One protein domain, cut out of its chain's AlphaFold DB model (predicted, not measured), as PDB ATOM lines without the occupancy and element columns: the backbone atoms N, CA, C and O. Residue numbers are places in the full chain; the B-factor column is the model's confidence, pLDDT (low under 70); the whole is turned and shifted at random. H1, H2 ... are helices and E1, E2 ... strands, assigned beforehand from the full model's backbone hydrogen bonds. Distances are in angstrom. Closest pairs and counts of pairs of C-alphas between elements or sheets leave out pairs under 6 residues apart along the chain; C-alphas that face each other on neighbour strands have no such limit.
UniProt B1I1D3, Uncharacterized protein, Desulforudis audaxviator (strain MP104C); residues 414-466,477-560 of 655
ATOM      1  N   ARG A 414     258.292 238.829 220.213       87.31
ATOM      2  CA  ARG A 414     259.294 237.942 219.642       87.31
ATOM      3  C   ARG A 414     258.991 237.644 218.168       87.31
ATOM      4  O   ARG A 414     257.842 237.648 217.717       87.31
ATOM      5  N   LEU A 415     260.034 237.409 217.375       84.38
ATOM      6  CA  LEU A 415     259.883 236.996 215.975       84.38
ATOM      7  C   LEU A 415     259.564 235.500 215.872       84.38
ATOM      8  O   LEU A 415     260.135 234.696 216.605       84.38
ATOM      9  N   LEU A 416     258.735 235.129 214.889       84.75
ATOM     10  CA  LEU A 416     258.333 233.742 214.619       84.75
ATOM     11  C   LEU A 416     259.531 232.790 214.481       84.75
ATOM     12  O   LEU A 416     259.522 231.705 215.052       84.75
ATOM     13  N   ALA A 417     260.597 233.236 213.809       86.69
ATOM     14  CA  ALA A 417     261.823 232.458 213.621       86.69
ATOM     15  C   ALA A 417     262.451 231.985 214.943       86.69
ATOM     16  O   ALA A 417     263.059 230.919 215.014       86.69
ATOM     17  N   ALA A 418     262.310 232.773 216.011       87.19
ATOM     18  CA  ALA A 418     262.842 232.406 217.311       87.19
ATOM     19  C   ALA A 418     261.985 231.334 218.001       87.19
ATOM     20  O   ALA A 418     262.540 230.554 218.766       87.19
ATOM     21  N   THR A 419     260.683 231.277 217.712       87.69
ATOM     22  CA  THR A 419     259.787 230.197 218.147       87.69
ATOM     23  C   THR A 419     260.019 228.923 217.338       87.69
ATOM     24  O   THR A 419     260.118 227.842 217.910       87.69
ATOM     25  N   GLU A 420     260.203 229.033 216.018       88.50
ATOM     26  CA  GLU A 420     260.552 227.900 215.146       88.50
ATOM     27  C   GLU A 420     261.840 227.196 215.601       88.50
ATOM     28  O   GLU A 420     261.917 225.968 215.594       88.50
ATOM     29  N   ALA A 421     262.828 227.964 216.072       88.75
ATOM     30  CA  ALA A 421     264.075 227.430 216.616       88.75
ATOM     31  C   ALA A 421     263.897 226.621 217.921       88.75
ATOM     32  O   ALA A 421     264.755 225.803 218.250       88.75
ATOM     33  N   GLU A 422     262.801 226.822 218.661       89.25
ATOM     34  CA  GLU A 422     262.503 226.123 219.922       89.25
ATOM     35  C   GLU A 422     261.703 224.838 219.719       89.25
ATOM     36  O   GLU A 422     261.767 223.935 220.562       89.25
ATOM     37  N   LEU A 423     260.981 224.726 218.596       89.94
ATOM     38  CA  LEU A 423     260.110 223.588 218.301       89.94
ATOM     39  C   LEU A 423     260.815 222.230 218.433       89.94
ATOM     40  O   LEU A 423     260.194 221.336 218.997       89.94
ATOM     41  N   PRO A 424     262.085 222.029 218.021       89.50
ATOM     42  CA  PRO A 424     262.754 220.741 218.209       89.50
ATOM     43  C   PRO A 424     262.956 220.358 219.684       89.50
ATOM     44  O   PRO A 424     262.790 219.196 220.056       89.50
ATOM     45  N   ALA A 425     263.298 221.327 220.542       91.00
ATOM     46  CA  ALA A 425     263.480 221.081 221.972       91.00
ATOM     47  C   ALA A 425     262.134 220.806 222.661       91.00
ATOM     48  O   ALA A 425     262.030 219.885 223.472       91.00
ATOM     49  N   LEU A 426     261.096 221.561 222.289       92.06
ATOM     50  CA  LEU A 426     259.723 221.351 222.753       92.06
ATOM     51  C   LEU A 426     259.163 220.002 222.275       92.06
ATOM     52  O   LEU A 426     258.576 219.270 223.067       92.06
ATOM     53  N   ALA A 427     259.399 219.625 221.018       90.94
ATOM     54  CA  ALA A 427     259.006 218.334 220.458       90.94
ATOM     55  C   ALA A 427     259.622 217.181 221.253       90.94
ATOM     56  O   ALA A 427     258.907 216.273 221.664       90.94
ATOM     57  N   SER A 428     260.925 217.264 221.545       90.25
ATOM     58  CA  SER A 428     261.623 216.287 222.385       90.25
ATOM     59  C   SER A 428     261.011 216.190 223.788       90.25
ATOM     60  O   SER A 428     260.755 215.088 224.270       90.25
ATOM     61  N   PHE A 429     260.697 217.330 224.416       90.69
ATOM     62  CA  PHE A 429     260.033 217.375 225.723       90.69
ATOM     63  C   PHE A 429     258.661 216.680 225.709       90.69
ATOM     64  O   PHE A 429     258.350 215.918 226.623       90.69
ATOM     65  N   PHE A 430     257.868 216.884 224.654       87.81
ATOM     66  CA  PHE A 430     256.566 216.230 224.475       87.81
ATOM     67  C   PHE A 430     256.651 214.814 223.871       87.81
ATOM     68  O   PHE A 430     255.618 214.194 223.619       87.81
ATOM     69  N   GLY A 431     257.855 214.278 223.642       88.00
ATOM     70  CA  GLY A 431     258.056 212.932 223.095       88.00
ATOM     71  C   GLY A 431     257.719 212.782 221.605       88.00
ATOM     72  O   GLY A 431     257.474 211.669 221.141       88.00
ATOM     73  N   LEU A 432     257.702 213.878 220.843       88.00
ATOM     74  CA  LEU A 432     257.453 213.882 219.402       88.00
ATOM     75  C   LEU A 432     258.756 213.619 218.635       88.00
ATOM     76  O   LEU A 432     259.743 214.335 218.796       88.00
ATOM     77  N   THR A 433     258.759 212.601 217.770       75.81
ATOM     78  CA  THR A 433     259.959 212.135 217.044       75.81
ATOM     79  C   THR A 433     259.930 212.419 215.533       75.81
ATOM     80  O   THR A 433     260.676 211.798 214.778       75.81
ATOM     81  N   GLY A 434     259.057 213.321 215.071       70.81
ATOM     82  CA  GLY A 434     258.900 213.698 213.658       70.81
ATOM     83  C   GLY A 434     259.657 214.973 213.265       70.81
ATOM     84  O   GLY A 434     259.989 215.796 214.114       70.81
ATOM     85  N   ALA A 435     259.908 215.152 211.965       79.25
ATOM     86  CA  ALA A 435     260.320 216.444 211.412       79.25
ATOM     87  C   ALA A 435     259.091 217.363 211.233       79.25
ATOM     88  O   ALA A 435     257.977 216.846 211.099       79.25
ATOM     89  N   PRO A 436     259.263 218.698 211.212       83.44
ATOM     90  CA  PRO A 436     258.177 219.608 210.860       83.44
ATOM     91  C   PRO A 436     257.690 219.319 209.435       83.44
ATOM     92  O   PRO A 436     258.509 219.094 208.540       83.44
ATOM     93  N   GLY A 437     256.373 219.323 209.227       82.88
ATOM     94  CA  GLY A 437     255.779 219.317 207.890       82.88
ATOM     95  C   GLY A 437     255.958 220.656 207.167       82.88
ATOM     96  O   GLY A 437     256.534 221.599 207.710       82.88
ATOM     97  N   ASP A 438     255.411 220.763 205.954       82.56
ATOM     98  CA  ASP A 438     255.459 221.996 205.145       82.56
ATOM     99  C   ASP A 438     254.737 223.183 205.811       82.56
ATOM    100  O   ASP A 438     255.027 224.342 205.526       82.56
ATOM    101  N   ASP A 439     253.807 222.895 206.723       80.75
ATOM    102  CA  ASP A 439     253.092 223.862 207.559       80.75
ATOM    103  C   ASP A 439     253.848 224.234 208.849       80.75
ATOM    104  O   ASP A 439     253.328 224.979 209.680       80.75
ATOM    105  N   GLY A 440     255.062 223.709 209.042       83.69
ATOM    106  CA  GLY A 440     255.872 223.910 210.243       83.69
ATOM    107  C   GLY A 440     255.389 223.123 211.467       83.69
ATOM    108  O   GLY A 440     255.945 223.295 212.552       83.69
ATOM    109  N   VAL A 441     254.379 222.255 211.320       89.50
ATOM    110  CA  VAL A 441     253.810 221.460 212.418       89.50
ATOM    111  C   VAL A 441     254.515 220.108 212.514       89.50
ATOM    112  O   VAL A 441     254.621 219.361 211.541       89.50
ATOM    113  N   ILE A 442     254.973 219.763 213.713       90.62
ATOM    114  CA  ILE A 442     255.526 218.457 214.070       90.62
ATOM    115  C   ILE A 442     254.378 217.579 214.561       90.62
ATOM    116  O   ILE A 442     253.706 217.920 215.534       90.62
ATOM    117  N   ARG A 443     254.160 216.441 213.899       88.81
ATOM    118  CA  ARG A 443     253.078 215.507 214.238       88.81
ATOM    119  C   ARG A 443     253.614 214.237 214.884       88.81
ATOM    120  O   ARG A 443     254.613 213.673 214.433       88.81
ATOM    121  N   GLY A 444     252.956 213.813 215.956       86.12
ATOM    122  CA  GLY A 444     253.247 212.592 216.692       86.12
ATOM    123  C   GLY A 444     252.512 211.371 216.130       86.12
ATOM    124  O   GLY A 444     251.536 211.501 215.388       86.12
ATOM    125  N   PRO A 445     252.962 210.156 216.481       81.06
ATOM    126  CA  PRO A 445     252.377 208.914 215.984       81.06
ATOM    127  C   PRO A 445     250.971 208.625 216.534       81.06
ATOM    128  O   PRO A 445     250.299 207.744 216.002       81.06
ATOM    129  N   ARG A 446     250.521 209.327 217.585       76.94
ATOM    130  CA  ARG A 446     249.185 209.169 218.186       76.94
ATOM    131  C   ARG A 446     248.235 210.312 217.803       76.94
ATOM    132  O   ARG A 446     247.166 210.427 218.392       76.94
ATOM    133  N   GLY A 447     248.605 211.144 216.828       80.06
ATOM    134  CA  GLY A 447     247.825 212.317 216.425       80.06
ATOM    135  C   GLY A 447     248.131 213.575 217.241       80.06
ATOM    136  O   GLY A 447     247.365 214.529 217.181       80.06
ATOM    137  N   GLU A 448     249.228 213.591 218.004       87.44
ATOM    138  CA  GLU A 448     249.709 214.811 218.654       87.44
ATOM    139  C   GLU A 448     250.212 215.825 217.623       87.44
ATOM    140  O   GLU A 448     250.782 215.451 216.597       87.44
ATOM    141  N   GLU A 449     250.096 217.113 217.926       90.50
ATOM    142  CA  GLU A 449     250.604 218.190 217.079       90.50
ATOM    143  C   GLU A 449     251.371 219.216 217.909       90.50
ATOM    144  O   GLU A 449     250.938 219.613 218.986       90.50
ATOM    145  N   LEU A 450     252.493 219.701 217.390       92.19
ATOM    146  CA  LEU A 450     253.202 220.861 217.915       92.19
ATOM    147  C   LEU A 450     253.542 221.785 216.756       92.19
ATOM    148  O   LEU A 450     254.224 221.374 215.822       92.19
ATOM    149  N   GLY A 451     253.124 223.040 216.825       91.00
ATOM    150  CA  GLY A 451     253.445 224.005 215.782       91.00
ATOM    151  C   GLY A 451     253.415 225.446 216.269       91.00
ATOM    152  O   GLY A 451     252.923 225.726 217.368       91.00
ATOM    153  N   PRO A 452     253.948 226.371 215.461       89.25
ATOM    154  CA  PRO A 452     253.895 227.786 215.769       89.25
ATOM    155  C   PRO A 452     252.477 228.347 215.587       89.25
ATOM    156  O   PRO A 452     251.687 227.856 214.779       89.25
ATOM    157  N   THR A 453     252.161 229.427 216.298       83.50
ATOM    158  CA  THR A 453     250.928 230.202 216.116       83.50
ATOM    159  C   THR A 453     251.249 231.507 215.390       83.50
ATOM    160  O   THR A 453     251.907 232.408 215.911       83.50
ATOM    161  N   SER A 454     250.801 231.607 214.137       66.88
ATOM    162  CA  SER A 454     251.218 232.664 213.204       66.88
ATOM    163  C   SER A 454     250.745 234.073 213.582       66.88
ATOM    164  O   SER A 454     251.384 235.049 213.195       66.88
ATOM    165  N   TRP A 455     249.652 234.197 214.340       70.88
ATOM    166  CA  TRP A 455     249.059 235.488 214.704       70.88
ATOM    167  C   TRP A 455     249.664 236.124 215.964       70.88
ATOM    168  O   TRP A 455     249.643 237.344 216.074       70.88
ATOM    169  N   ASP A 456     250.218 235.345 216.900       77.50
ATOM    170  CA  ASP A 456     250.769 235.853 218.172       77.50
ATOM    171  C   ASP A 456     252.267 235.543 218.362       77.50
ATOM    172  O   ASP A 456     252.844 235.900 219.387       77.50
ATOM    173  N   GLY A 457     252.911 234.894 217.381       81.88
ATOM    174  CA  GLY A 457     254.332 234.528 217.427       81.88
ATOM    175  C   GLY A 457     254.659 233.410 218.421       81.88
ATOM    176  O   GLY A 457     255.835 233.126 218.641       81.88
ATOM    177  N   GLY A 458     253.644 232.799 219.032       90.88
ATOM    178  CA  GLY A 458     253.762 231.724 220.006       90.88
ATOM    179  C   GLY A 458     253.811 230.325 219.396       90.88
ATOM    180  O   GLY A 458     254.159 230.134 218.230       90.88
ATOM    181  N   TRP A 459     253.454 229.334 220.211       92.56
ATOM    182  CA  TRP A 459     253.356 227.931 219.809       92.56
ATOM    183  C   TRP A 459     252.231 227.223 220.562       92.56
ATOM    184  O   TRP A 459     251.816 227.642 221.648       92.56
ATOM    185  N   ILE A 460     251.745 226.125 219.987       91.62
ATOM    186  CA  ILE A 460     250.721 225.274 220.584       91.62
ATOM    187  C   ILE A 460     251.088 223.800 220.436       91.62
ATOM    188  O   ILE A 460     251.382 223.331 219.338       91.62
ATOM    189  N   TYR A 461     251.054 223.084 221.555       90.38
ATOM    190  CA  TYR A 461     251.035 221.632 221.622       90.38
ATOM    191  C   TYR A 461     249.594 221.154 221.800       90.38
ATOM    192  O   TYR A 461     248.874 221.675 222.656       90.38
ATOM    193  N   ARG A 462     249.198 220.141 221.032       87.19
ATOM    194  CA  ARG A 462     247.952 219.388 221.147       87.19
ATOM    195  C   ARG A 462     248.299 217.914 221.337       87.19
ATOM    196  O   ARG A 462     249.078 217.356 220.571       87.19
ATOM    197  N   GLY A 463     247.731 217.304 222.366       81.69
ATOM    198  CA  GLY A 463     247.825 215.872 222.619       81.69
ATOM    199  C   GLY A 463     247.063 215.042 221.576       81.69
ATOM    200  O   GLY A 463     246.470 215.606 220.655       81.69
ATOM    201  N   PRO A 464     247.083 213.705 221.708       72.50
ATOM    202  CA  PRO A 464     246.407 212.807 220.778       72.50
ATOM    203  C   PRO A 464     244.900 213.096 220.736       72.50
ATOM    204  O   PRO A 464     244.306 213.424 221.763       72.50
ATOM    205  N   GLU A 465     244.323 213.010 219.534       58.69
ATOM    206  CA  GLU A 465     242.973 213.452 219.161       58.69
ATOM    207  C   GLU A 465     241.932 213.226 220.273       58.69
ATOM    208  O   GLU A 465     241.701 212.099 220.722       58.69
ATOM    209  N   ALA A 466     241.289 214.312 220.713       51.00
ATOM    210  CA  ALA A 466     240.147 214.249 221.612       51.00
ATOM    211  C   ALA A 466     239.010 213.538 220.877       51.00
ATOM    212  O   ALA A 466     238.209 214.161 220.178       51.00
ATOM    213  N   ASP A 477     240.805 217.731 241.405       71.69
ATOM    214  CA  ASP A 477     241.038 218.614 242.541       71.69
ATOM    215  C   ASP A 477     241.885 219.826 242.112       71.69
ATOM    216  O   ASP A 477     242.947 219.682 241.502       71.69
ATOM    217  N   VAL A 478     241.399 221.029 242.418       75.31
ATOM    218  CA  VAL A 478     241.967 222.304 241.950       75.31
ATOM    219  C   VAL A 478     243.446 222.479 242.344       75.31
ATOM    220  O   VAL A 478     244.253 222.812 241.475       75.31
ATOM    221  N   PRO A 479     243.861 222.217 243.600       80.88
ATOM    222  CA  PRO A 479     245.273 222.210 243.979       80.88
ATOM    223  C   PRO A 479     246.136 221.259 243.141       80.88
ATOM    224  O   PRO A 479     247.231 221.635 242.724       80.88
ATOM    225  N   ALA A 480     245.646 220.051 242.848       78.19
ATOM    226  CA  ALA A 480     246.384 219.079 242.041       78.19
ATOM    227  C   ALA A 480     246.556 219.547 240.586       78.19
ATOM    228  O   ALA A 480     247.605 219.309 239.985       78.19
ATOM    229  N   LEU A 481     245.551 220.239 240.040       76.56
ATOM    230  CA  LEU A 481     245.592 220.845 238.709       76.56
ATOM    231  C   LEU A 481     246.672 221.933 238.616       76.56
ATOM    232  O   LEU A 481     247.494 221.928 237.699       76.56
ATOM    233  N   VAL A 482     246.682 222.852 239.587       84.25
ATOM    234  CA  VAL A 482     247.666 223.939 239.657       84.25
ATOM    235  C   VAL A 482     249.080 223.378 239.792       84.25
ATOM    236  O   VAL A 482     249.988 223.838 239.100       84.25
ATOM    237  N   GLU A 483     249.271 222.356 240.626       85.38
ATOM    238  CA  GLU A 483     250.585 221.745 240.839       85.38
ATOM    239  C   GLU A 483     251.104 221.000 239.604       85.38
ATOM    240  O   GLU A 483     252.285 221.102 239.254       85.38
ATOM    241  N   ALA A 484     250.225 220.295 238.887       81.81
ATOM    242  CA  ALA A 484     250.582 219.648 237.629       81.81
ATOM    243  C   ALA A 484     250.998 220.678 236.567       81.81
ATOM    244  O   ALA A 484     252.016 220.494 235.897       81.81
ATOM    245  N   ALA A 485     250.267 221.794 236.458       86.44
ATOM    246  CA  ALA A 485     250.622 222.886 235.556       86.44
ATOM    247  C   ALA A 485     251.972 223.523 235.931       86.44
ATOM    248  O   ALA A 485     252.809 223.729 235.053       86.44
ATOM    249  N   ARG A 486     252.231 223.766 237.226       88.56
ATOM    250  CA  ARG A 486     253.537 224.259 237.701       88.56
ATOM    251  C   ARG A 486     254.670 223.302 237.341       88.56
ATOM    252  O   ARG A 486     255.684 223.745 236.812       88.56
ATOM    253  N   THR A 487     254.483 222.006 237.587       88.31
ATOM    254  CA  THR A 487     255.490 220.971 237.303       88.31
ATOM    255  C   THR A 487     255.806 220.896 235.812       88.31
ATOM    256  O   THR A 487     256.973 220.870 235.427       88.31
ATOM    257  N   LEU A 488     254.771 220.908 234.969       88.56
ATOM    258  CA  LEU A 488     254.913 220.911 233.516       88.56
ATOM    259  C   LEU A 488     255.701 222.134 233.040       88.56
ATOM    260  O   LEU A 488     256.678 221.988 232.310       88.56
ATOM    261  N   VAL A 489     255.291 223.331 233.470       90.19
ATOM    262  CA  VAL A 489     255.920 224.586 233.049       90.19
ATOM    263  C   VAL A 489     257.363 224.681 233.532       90.19
ATOM    264  O   VAL A 489     258.227 225.086 232.762       90.19
ATOM    265  N   ALA A 490     257.657 224.236 234.755       89.12
ATOM    266  CA  ALA A 490     259.021 224.199 235.281       89.12
ATOM    267  C   ALA A 490     259.960 223.272 234.483       89.12
ATOM    268  O   ALA A 490     261.172 223.473 234.503       89.12
ATOM    269  N   GLY A 491     259.416 222.265 233.789       89.88
ATOM    270  CA  GLY A 491     260.180 221.338 232.952       89.88
ATOM    271  C   GLY A 491     260.411 221.804 231.510       89.88
ATOM    272  O   GLY A 491     261.204 221.176 230.806       89.88
ATOM    273  N   LEU A 492     259.742 222.868 231.049       91.88
ATOM    274  CA  LEU A 492     259.828 223.305 229.654       91.88
ATOM    275  C   LEU A 492     261.234 223.854 229.324       91.88
ATOM    276  O   LEU A 492     261.736 224.729 230.031       91.88
ATOM    277  N   PRO A 493     261.873 223.401 228.228       87.44
ATOM    278  CA  PRO A 493     263.284 223.691 227.954       87.44
ATOM    279  C   PRO A 493     263.569 225.106 227.419       87.44
ATOM    280  O   PRO A 493     264.730 225.508 227.382       87.44
ATOM    281  N   ALA A 494     262.551 225.848 226.971       78.81
ATOM    282  CA  ALA A 494     262.717 227.134 226.292       78.81
ATOM    283  C   ALA A 494     261.537 228.076 226.579       78.81
ATOM    284  O   ALA A 494     260.656 228.282 225.745       78.81
ATOM    285  N   LEU A 495     261.491 228.615 227.798       88.62
ATOM    286  CA  LEU A 495     260.502 229.627 228.157       88.62
ATOM    287  C   LEU A 495     261.010 231.034 227.804       88.62
ATOM    288  O   LEU A 495     262.119 231.393 228.201       88.62
ATOM    289  N   PRO A 496     260.207 231.857 227.105       89.12
ATOM    290  CA  PRO A 496     260.592 233.219 226.722       89.12
ATOM    291  C   PRO A 496     260.638 234.193 227.914       89.12
ATOM    292  O   PRO A 496     261.239 235.259 227.810       89.12
ATOM    293  N   GLY A 497     260.013 233.837 229.039       92.25
ATOM    294  CA  GLY A 497     259.970 234.620 230.272       92.25
ATOM    295  C   GLY A 497     259.845 233.724 231.504       92.25
ATOM    296  O   GLY A 497     259.692 232.507 231.392       92.25
ATOM    297  N   GLU A 498     259.908 234.330 232.685       94.50
ATOM    298  CA  GLU A 498     259.791 233.631 233.966       94.50
ATOM    299  C   GLU A 498     258.315 233.309 234.261       94.50
ATOM    300  O   GLU A 498     257.463 234.186 234.114       94.50
ATOM    301  N   PRO A 499     257.961 232.083 234.674       94.62
ATOM    302  CA  PRO A 499     256.579 231.759 235.008       94.62
ATOM    303  C   PRO A 499     256.155 232.461 236.306       94.62
ATOM    304  O   PRO A 499     256.808 232.319 237.338       94.62
ATOM    305  N   GLY A 500     255.053 233.211 236.257       93.50
ATOM    306  CA  GLY A 500     254.451 233.843 237.432       93.50
ATOM    307  C   GLY A 500     253.414 232.961 238.135       93.50
ATOM    308  O   GLY A 500     253.355 231.747 237.942       93.50
ATOM    309  N   GLU A 501     252.575 233.582 238.965       91.50
ATOM    310  CA  GLU A 501     251.570 232.858 239.747       91.50
ATOM    311  C   GLU A 501     250.435 232.299 238.862       91.50
ATOM    312  O   GLU A 501     249.818 233.060 238.110       91.50
ATOM    313  N   PRO A 502     250.127 230.988 238.935       89.94
ATOM    314  CA  PRO A 502     249.049 230.374 238.172       89.94
ATOM    315  C   PRO A 502     247.671 230.919 238.552       89.94
ATOM    316  O   PRO A 502     247.343 231.076 239.727       89.94
ATOM    317  N   GLN A 503     246.831 231.110 237.542       87.62
ATOM    318  CA  GLN A 503     245.434 231.498 237.663       87.62
ATOM    319  C   GLN A 503     244.548 230.417 237.058       87.62
ATOM    320  O   GLN A 503     244.766 229.968 235.930       87.62
ATOM    321  N   LEU A 504     243.525 230.011 237.802       81.62
ATOM    322  CA  LEU A 504     242.505 229.115 237.278       81.62
ATOM    323  C   LEU A 504     241.622 229.859 236.282       81.62
ATOM    324  O   LEU A 504     241.338 231.045 236.448       81.62
ATOM    325  N   VAL A 505     241.184 229.144 235.254       72.88
ATOM    326  CA  VAL A 505     240.244 229.665 234.268       72.88
ATOM    327  C   VAL A 505     239.004 228.788 234.279       72.88
ATOM    328  O   VAL A 505     239.085 227.585 234.029       72.88
ATOM    329  N   GLU A 506     237.861 229.397 234.571       63.12
ATOM    330  CA  GLU A 506     236.549 228.760 234.468       63.12
ATOM    331  C   GLU A 506     236.081 228.755 233.006       63.12
ATOM    332  O   GLU A 506     236.322 229.695 232.244       63.12
ATOM    333  N   SER A 507     235.427 227.675 232.590       55.06
ATOM    334  CA  SER A 507     234.630 227.633 231.374       55.06
ATOM    335  C   SER A 507     233.326 228.397 231.611       55.06
ATOM    336  O   SER A 507     232.824 228.480 232.731       55.06
ATOM    337  N   GLY A 508     232.701 228.880 230.535       45.47
ATOM    338  CA  GLY A 508     231.363 229.485 230.600       45.47
ATOM    339  C   GLY A 508     230.247 228.541 231.085       45.47
ATOM    340  O   GLY A 508     229.104 228.969 231.182       45.47
ATOM    341  N   THR A 509     230.555 227.271 231.379       45.09
ATOM    342  CA  THR A 509     229.634 226.268 231.941       45.09
ATOM    343  C   THR A 509     229.830 226.039 233.445       45.09
ATOM    344  O   THR A 509     229.194 225.153 234.009       45.09
ATOM    345  N   GLY A 510     230.713 226.802 234.107       45.22
ATOM    346  CA  GLY A 510     231.049 226.598 235.522       45.22
ATOM    347  C   GLY A 510     231.927 225.364 235.782       45.22
ATOM    348  O   GLY A 510     232.051 224.915 236.924       45.22
ATOM    349  N   GLU A 511     232.532 224.798 234.735       51.97
ATOM    350  CA  GLU A 511     233.568 223.763 234.819       51.97
ATOM    351  C   GLU A 511     234.955 224.414 234.697       51.97
ATOM    352  O   GLU A 511     235.086 225.525 234.203       51.97
ATOM    353  N   TRP A 512     236.036 223.769 235.139       54.41
ATOM    354  CA  TRP A 512     237.374 224.343 234.944       54.41
ATOM    355  C   TRP A 512     237.849 224.121 233.498       54.41
ATOM    356  O   TRP A 512     237.915 222.983 233.021       54.41
ATOM    357  N   ALA A 513     238.213 225.207 232.807       61.53
ATOM    358  CA  ALA A 513     238.748 225.187 231.444       61.53
ATOM    359  C   ALA A 513     240.268 224.939 231.413       61.53
ATOM    360  O   ALA A 513     240.778 224.330 230.472       61.53
ATOM    361  N   GLY A 514     241.009 225.370 232.441       77.38
ATOM    362  CA  GLY A 514     242.458 225.166 232.504       77.38
ATOM    363  C   GLY A 514     243.180 226.044 233.525       77.38
ATOM    364  O   GLY A 514     242.564 226.680 234.382       77.38
ATOM    365  N   VAL A 515     244.509 226.072 233.412       85.19
ATOM    366  CA  VAL A 515     245.405 226.913 234.215       85.19
ATOM    367  C   VAL A 515     246.170 227.850 233.290       85.19
ATOM    368  O   VAL A 515     246.822 227.419 232.338       85.19
ATOM    369  N   ARG A 516     246.116 229.143 233.591       90.50
ATOM    370  CA  ARG A 516     246.857 230.201 232.908       90.50
ATOM    371  C   ARG A 516     248.014 230.649 233.791       90.50
ATOM    372  O   ARG A 516     247.807 230.976 234.952       90.50
ATOM    373  N   ILE A 517     249.225 230.678 233.249       93.56
ATOM    374  CA  ILE A 517     250.442 231.076 233.966       93.56
ATOM    375  C   ILE A 517     251.051 232.277 233.229       93.56
ATOM    376  O   ILE A 517     251.472 232.113 232.082       93.56
ATOM    377  N   PRO A 518     251.086 233.484 233.823       94.88
ATOM    378  CA  PRO A 518     251.691 234.647 233.182       94.88
ATOM    379  C   PRO A 518     253.180 234.438 232.930       94.88
ATOM    380  O   PRO A 518     253.875 233.831 233.744       94.88
ATOM    381  N   LEU A 519     253.672 234.997 231.828       95.56
ATOM    382  CA  LEU A 519     255.103 235.105 231.563       95.56
ATOM    383  C   LEU A 519     255.584 236.486 232.021       95.56
ATOM    384  O   LEU A 519     255.065 237.516 231.581       95.56
ATOM    385  N   LEU A 520     256.553 236.495 232.931       95.69
ATOM    386  CA  LEU A 520     257.156 237.681 233.523       95.69
ATOM    387  C   LEU A 520     258.487 237.997 232.834       95.69
ATOM    388  O   LEU A 520     259.316 237.117 232.597       95.69
ATOM    389  N   TYR A 521     258.719 239.275 232.560       94.88
ATOM    390  CA  TYR A 521     259.929 239.774 231.917       94.88
ATOM    391  C   TYR A 521     260.613 240.746 232.874       94.88
ATOM    392  O   TYR A 521     260.165 241.875 233.062       94.88
ATOM    393  N   GLY A 522     261.678 240.283 233.535       91.50
ATOM    394  CA  GLY A 522     262.323 241.041 234.613       91.50
ATOM    395  C   GLY A 522     261.405 241.206 235.827       91.50
ATOM    396  O   GLY A 522     261.371 242.277 236.425       91.50
ATOM    397  N   GLY A 523     260.610 240.174 236.131       92.44
ATOM    398  CA  GLY A 523     259.596 240.187 237.189       92.44
ATOM    399  C   GLY A 523     258.295 240.928 236.846       92.44
ATOM    400  O   GLY A 523     257.381 240.934 237.665       92.44
ATOM    401  N   LEU A 524     258.176 241.535 235.657       94.25
ATOM    402  CA  LEU A 524     257.007 242.332 235.269       94.25
ATOM    403  C   LEU A 524     256.101 241.578 234.281       94.25
ATOM    404  O   LEU A 524     256.605 241.026 233.300       94.25
ATOM    405  N   PRO A 525     254.772 241.573 234.478       94.69
ATOM    406  CA  PRO A 525     253.848 240.942 233.545       94.69
ATOM    407  C   PRO A 525     253.546 241.830 232.331       94.69
ATOM    408  O   PRO A 525     253.612 243.060 232.401       94.69
ATOM    409  N   VAL A 526     253.112 241.197 231.238       93.50
ATOM    410  CA  VAL A 526     252.461 241.885 230.114       93.50
ATOM    411  C   VAL A 526     250.958 241.710 230.232       93.50
ATOM    412  O   VAL A 526     250.455 240.588 230.135       93.50
ATOM    413  N   VAL A 527     250.238 242.807 230.440       89.94
ATOM    414  CA  VAL A 527     248.801 242.769 230.723       89.94
ATOM    415  C   VAL A 527     247.970 243.161 229.512       89.94
ATOM    416  O   VAL A 527     248.425 243.878 228.616       89.94
ATOM    417  N   LYS A 528     246.733 242.675 229.499       81.62
ATOM    418  CA  LYS A 528     245.691 243.173 228.615       81.62
ATOM    419  C   LYS A 528     244.975 244.350 229.288       81.62
ATOM    420  O   LYS A 528     244.733 244.293 230.497       81.62
ATOM    421  N   PRO A 529     244.657 245.427 228.552       68.69
ATOM    422  CA  PRO A 529     244.036 246.598 229.159       68.69
ATOM    423  C   PRO A 529     242.616 246.353 229.698       68.69
ATOM    424  O   PRO A 529     242.237 246.979 230.686       68.69
ATOM    425  N   ASP A 530     241.856 245.460 229.061       59.47
ATOM    426  CA  ASP A 530     240.394 245.331 229.123       59.47
ATOM    427  C   ASP A 530     239.860 244.332 230.160       59.47
ATOM    428  O   ASP A 530     238.794 244.566 230.715       59.47
ATOM    429  N   ASP A 531     240.589 243.259 230.464       63.75
ATOM    430  CA  ASP A 531     240.102 242.161 231.319       63.75
ATOM    431  C   ASP A 531     241.018 241.870 232.528       63.75
ATOM    432  O   ASP A 531     240.910 240.819 233.162       63.75
ATOM    433  N   ARG A 532     241.967 242.778 232.829       66.94
ATOM    434  CA  ARG A 532     243.017 242.622 233.867       66.94
ATOM    435  C   ARG A 532     243.825 241.318 233.747       66.94
ATOM    436  O   ARG A 532     244.529 240.933 234.685       66.94
ATOM    437  N   SER A 533     243.742 240.650 232.602       77.31
ATOM    438  CA  SER A 533     244.429 239.403 232.301       77.31
ATOM    439  C   SER A 533     245.831 239.678 231.767       77.31
ATOM    440  O   SER A 533     246.297 240.813 231.642       77.31
ATOM    441  N   TYR A 534     246.510 238.601 231.404       87.94
ATOM    442  CA  TYR A 534     247.832 238.626 230.812       87.94
ATOM    443  C   TYR A 534     247.760 238.418 229.307       87.94
ATOM    444  O   TYR A 534     247.147 237.466 228.812       87.94
ATOM    445  N   LEU A 535     248.433 239.296 228.567       88.38
ATOM    446  CA  LEU A 535     248.623 239.127 227.132       88.38
ATOM    447  C   LEU A 535     249.627 237.999 226.877       88.38
ATOM    448  O   LEU A 535     249.331 237.077 226.121       88.38
ATOM    449  N   SER A 536     250.769 238.042 227.572       92.56
ATOM    450  CA  SER A 536     251.824 237.026 227.498       92.56
ATOM    451  C   SER A 536     251.651 235.987 228.604       92.56
ATOM    452  O   SER A 536     251.770 236.304 229.790       92.56
ATOM    453  N   HIS A 537     251.326 234.752 228.232       93.38
ATOM    454  CA  HIS A 537     251.065 233.676 229.190       93.38
ATOM    455  C   HIS A 537     251.209 232.289 228.558       93.38
ATOM    456  O   HIS A 537     251.091 232.116 227.343       93.38
ATOM    457  N   LEU A 538     251.385 231.288 229.417       92.81
ATOM    458  CA  LEU A 538     251.156 229.885 229.105       92.81
ATOM    459  C   LEU A 538     249.726 229.508 229.482       92.81
ATOM    460  O   LEU A 538     249.239 229.862 230.555       92.81
ATOM    461  N   TRP A 539     249.061 228.776 228.605       88.88
ATOM    462  CA  TRP A 539     247.748 228.201 228.843       88.88
ATOM    463  C   TRP A 539     247.858 226.684 228.837       88.88
ATOM    464  O   TRP A 539     248.311 226.108 227.849       88.88
ATOM    465  N   VAL A 540     247.424 226.043 229.917       86.25
ATOM    466  CA  VAL A 540     247.392 224.585 230.061       86.25
ATOM    467  C   VAL A 540     245.930 224.154 230.171       86.25
ATOM    468  O   VAL A 540     245.279 224.423 231.182       86.25
ATOM    469  N   TRP A 541     245.393 223.533 229.116       74.94
ATOM    470  CA  TRP A 541     244.007 223.040 229.063       74.94
ATOM    471  C   TRP A 541     243.920 221.600 229.582       74.94
ATOM    472  O   TRP A 541     244.857 220.832 229.362       74.94
ATOM    473  N   GLN A 542     242.791 221.296 230.247       63.16
ATOM    474  CA  GLN A 542     242.344 220.029 230.858       63.16
ATOM    475  C   GLN A 542     243.279 218.831 230.718       63.16
ATOM    476  O   GLN A 542     243.644 218.384 229.632       63.16
ATOM    477  N   PHE A 543     243.568 218.266 231.881       54.34
ATOM    478  CA  PHE A 543     244.279 217.023 232.002       54.34
ATOM    479  C   PHE A 543     243.256 215.879 231.925       54.34
ATOM    480  O   PHE A 543     242.232 215.956 232.606       54.34
ATOM    481  N   GLY A 544     243.502 214.837 231.126       48.59
ATOM    482  CA  GLY A 544     242.650 213.639 231.098       48.59
ATOM    483  C   GLY A 544     242.470 213.017 232.492       48.59
ATOM    484  O   GLY A 544     243.143 213.408 233.448       48.59
ATOM    485  N   THR A 545     241.600 212.009 232.630       46.72
ATOM    486  CA  THR A 545     241.341 211.304 233.909       46.72
ATOM    487  C   THR A 545     242.612 210.821 234.626       46.72
ATOM    488  O   THR A 545     242.609 210.702 235.850       46.72
ATOM    489  N   ASP A 546     243.716 210.656 233.886       53.78
ATOM    490  CA  ASP A 546     245.041 210.245 234.368       53.78
ATOM    491  C   ASP A 546     246.089 211.379 234.428       53.78
ATOM    492  O   ASP A 546     247.292 211.124 234.471       53.78
ATOM    493  N   ARG A 547     245.662 212.647 234.462       53.69
ATOM    494  CA  ARG A 547     246.533 213.840 234.425       53.69
ATOM    495  C   ARG A 547     247.311 214.026 233.105       53.69
ATOM    496  O   ARG A 547     248.375 214.642 233.099       53.69
ATOM    497  N   GLU A 548     246.800 213.526 231.982       63.00
ATOM    498  CA  GLU A 548     247.435 213.716 230.668       63.00
ATOM    499  C   GLU A 548     247.182 215.121 230.115       63.00
ATOM    500  O   GLU A 548     246.034 215.502 229.933       63.00
ATOM    501  N   VAL A 549     248.232 215.886 229.816       64.81
ATOM    502  CA  VAL A 549     248.120 217.252 229.277       64.81
ATOM    503  C   VAL A 549     247.619 217.225 227.831       64.81
ATOM    504  O   VAL A 549     248.309 216.714 226.951       64.81
ATOM    505  N   TRP A 550     246.452 217.816 227.562       72.75
ATOM    506  CA  TRP A 550     245.867 217.814 226.216       72.75
ATOM    507  C   TRP A 550     246.245 219.020 225.374       72.75
ATOM    508  O   TRP A 550     246.335 218.918 224.153       72.75
ATOM    509  N   THR A 551     246.441 220.189 225.976       83.56
ATOM    510  CA  THR A 551     246.880 221.365 225.221       83.56
ATOM    511  C   THR A 551     247.752 222.257 226.081       83.56
ATOM    512  O   THR A 551     247.381 222.615 227.199       83.56
ATOM    513  N   VAL A 552     248.891 222.655 225.520       89.19
ATOM    514  CA  VAL A 552     249.753 223.701 226.074       89.19
ATOM    515  C   VAL A 552     249.933 224.757 225.005       89.19
ATOM    516  O   VAL A 552     250.371 224.447 223.901       89.19
ATOM    517  N   LYS A 553     249.615 226.007 225.322       90.81
ATOM    518  CA  LYS A 553     249.808 227.135 224.413       90.81
ATOM    519  C   LYS A 553     250.691 228.184 225.067       90.81
ATOM    520  O   LYS A 553     250.387 228.631 226.166       90.81
ATOM    521  N   CYS A 554     251.724 228.635 224.366       92.62
ATOM    522  CA  CYS A 554     252.432 229.868 224.688       92.62
ATOM    523  C   CYS A 554     251.849 231.002 223.842       92.62
ATOM    524  O   CYS A 554     251.962 230.966 222.621       92.62
ATOM    525  N   SER A 555     251.223 231.996 224.474       90.50
ATOM    526  CA  SER A 555     250.618 233.152 223.794       90.50
ATOM    527  C   SER A 555     251.505 234.390 223.934       90.50
ATOM    528  O   SER A 555     251.974 234.678 225.035       90.50
ATOM    529  N   HIS A 556     251.695 235.136 222.839       90.19
ATOM    530  CA  HIS A 556     252.442 236.404 222.779       90.19
ATOM    531  C   HIS A 556     253.793 236.377 223.526       90.19
ATOM    532  O   HIS A 556     253.979 237.126 224.492       90.19
ATOM    533  N   PRO A 557     254.742 235.499 223.148       92.31
ATOM    534  CA  PRO A 557     256.085 235.532 223.714       92.31
ATOM    535  C   PRO A 557     256.785 236.857 223.377       92.31
ATOM    536  O   PRO A 557     256.674 237.374 222.262       92.31
ATOM    537  N   MET A 558     257.544 237.388 224.333       93.56
ATOM    538  CA  MET A 558     258.238 238.666 224.192       93.56
ATOM    539  C   MET A 558     259.753 238.504 224.270       93.56
ATOM    540  O   MET A 558     260.272 237.462 224.664       93.56
ATOM    541  N   GLU A 559     260.465 239.567 223.914       92.19
ATOM    542  CA  GLU A 559     261.906 239.685 224.091       92.19
ATOM    543  C   GLU A 559     262.305 241.113 224.479       92.19
ATOM    544  O   GLU A 559     261.639 242.096 224.135       92.19
ATOM    545  N   PHE A 560     263.419 241.241 225.204       93.38
ATOM    546  CA  PHE A 560     263.958 242.548 225.567       93.38
ATOM    547  C   PHE A 560     264.557 243.258 224.351       93.38
ATOM    548  O   PHE A 560     265.321 242.676 223.585       93.38
TER     549      PHE A 560
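What this domain is: This is residues 414 to 466 and 477 to 560 of the 655 residues of an uncharacterized protein of Desulforudis audaxviator (strain MP104C) (UniProt B1I1D3). One twisted sheet of six strands is a wall with two helices over the same face: H2 over the edge strand E1, and H3 over E5 and E4 towards the other edge. Little H1 only grazes the sheet, and E7 leads away from it after E6. The 137 printed residues hold, in order, H1 H2 E1 E2 H3 E3 E4 E5 E6 E7, three named helices and seven named strands; the sheet, E1 E2 E6 E5 E4 E3, is antiparallel, and E3 E4 E5 E6 form a meander, each strand the antiparallel neighbour of the one before. The class is mixed, with under half of the residues in named elements, in two layers, H2 and H3 on one face of the sheet. The whole is compact, with a radius of gyration of the C-alphas of 14.7 A and spans of 39 by 37 by 25 A.

How they stand to each other: Start at H1, residues 416 to 420, which only grazes the sheet; Glu 420 and Pro 452 have its closest C-alphas to E1, residues 449 to 452, at 6.7 A. Next, H2, residues 423 to 429, has a height over the sheet of 9.8 A and lies over E1, with the C-alphas of Ala 427 and Leu 450 closest at 6.8 A. E1 forms a hairpin with E2, residues 459 to 462; look for N 449 and O 462, 2.8 A apart. Past the cut, H3, residues 478 to 490, has a height over the sheet of 8.7 A; it lies over E5, residues 537 to 543, and E4, residues 512 to 521, and runs slantwise to the strands, at 39 degrees to E4 on the local plane. Its closest C-alphas to E4 are those of Val 482 and Val 515, 6.6 A. E3, residues 503 to 506, is an edge strand and the antiparallel neighbour of E4, with N 503 and O 516 within hydrogen-bond range at 2.8 A; E4 and E5 are antiparallel neighbours, with N 517 and O 538 within hydrogen-bond range at 2.8 A. E6, residues 549 to 555, is the antiparallel neighbour of E5, with N 539 and O 553 within hydrogen-bond range at 2.8 A, and of E2, with N 461 and O 552 within hydrogen-bond range at 2.8 A. E6 runs on into E7, residues 558 to 560, at 45 degrees; E7 pairs with no named strand. In H1, H2 and H3 every O i to N i+4 pair is within hydrogen-bond range.

Where its parts are: Find C-alpha 416 of H1 at (258.333, 233.742, 214.619). H3 is 18.4 A long; E4, from C-alpha 512 at (237.374, 224.343, 234.944), is 27.5 A, E5 18.2 A and E6 17.0 A. E7 ends at C-alpha 560, (263.958, 242.548, 225.567).

The domain as a whole: The C-alphas of Pro 445 and Pro 529 are the two farthest apart, 40.8 A. Residues 467 to 476 are not printed, and C-alphas 466 and 477 are 21.4 A apart across the cut. The links H2 to E1, H3 to E3 and E4 to E5 are long. The mean pLDDT of the printed part is 81.8, and 23 residues are under 70, among them 506 to 513 and 542 to 549.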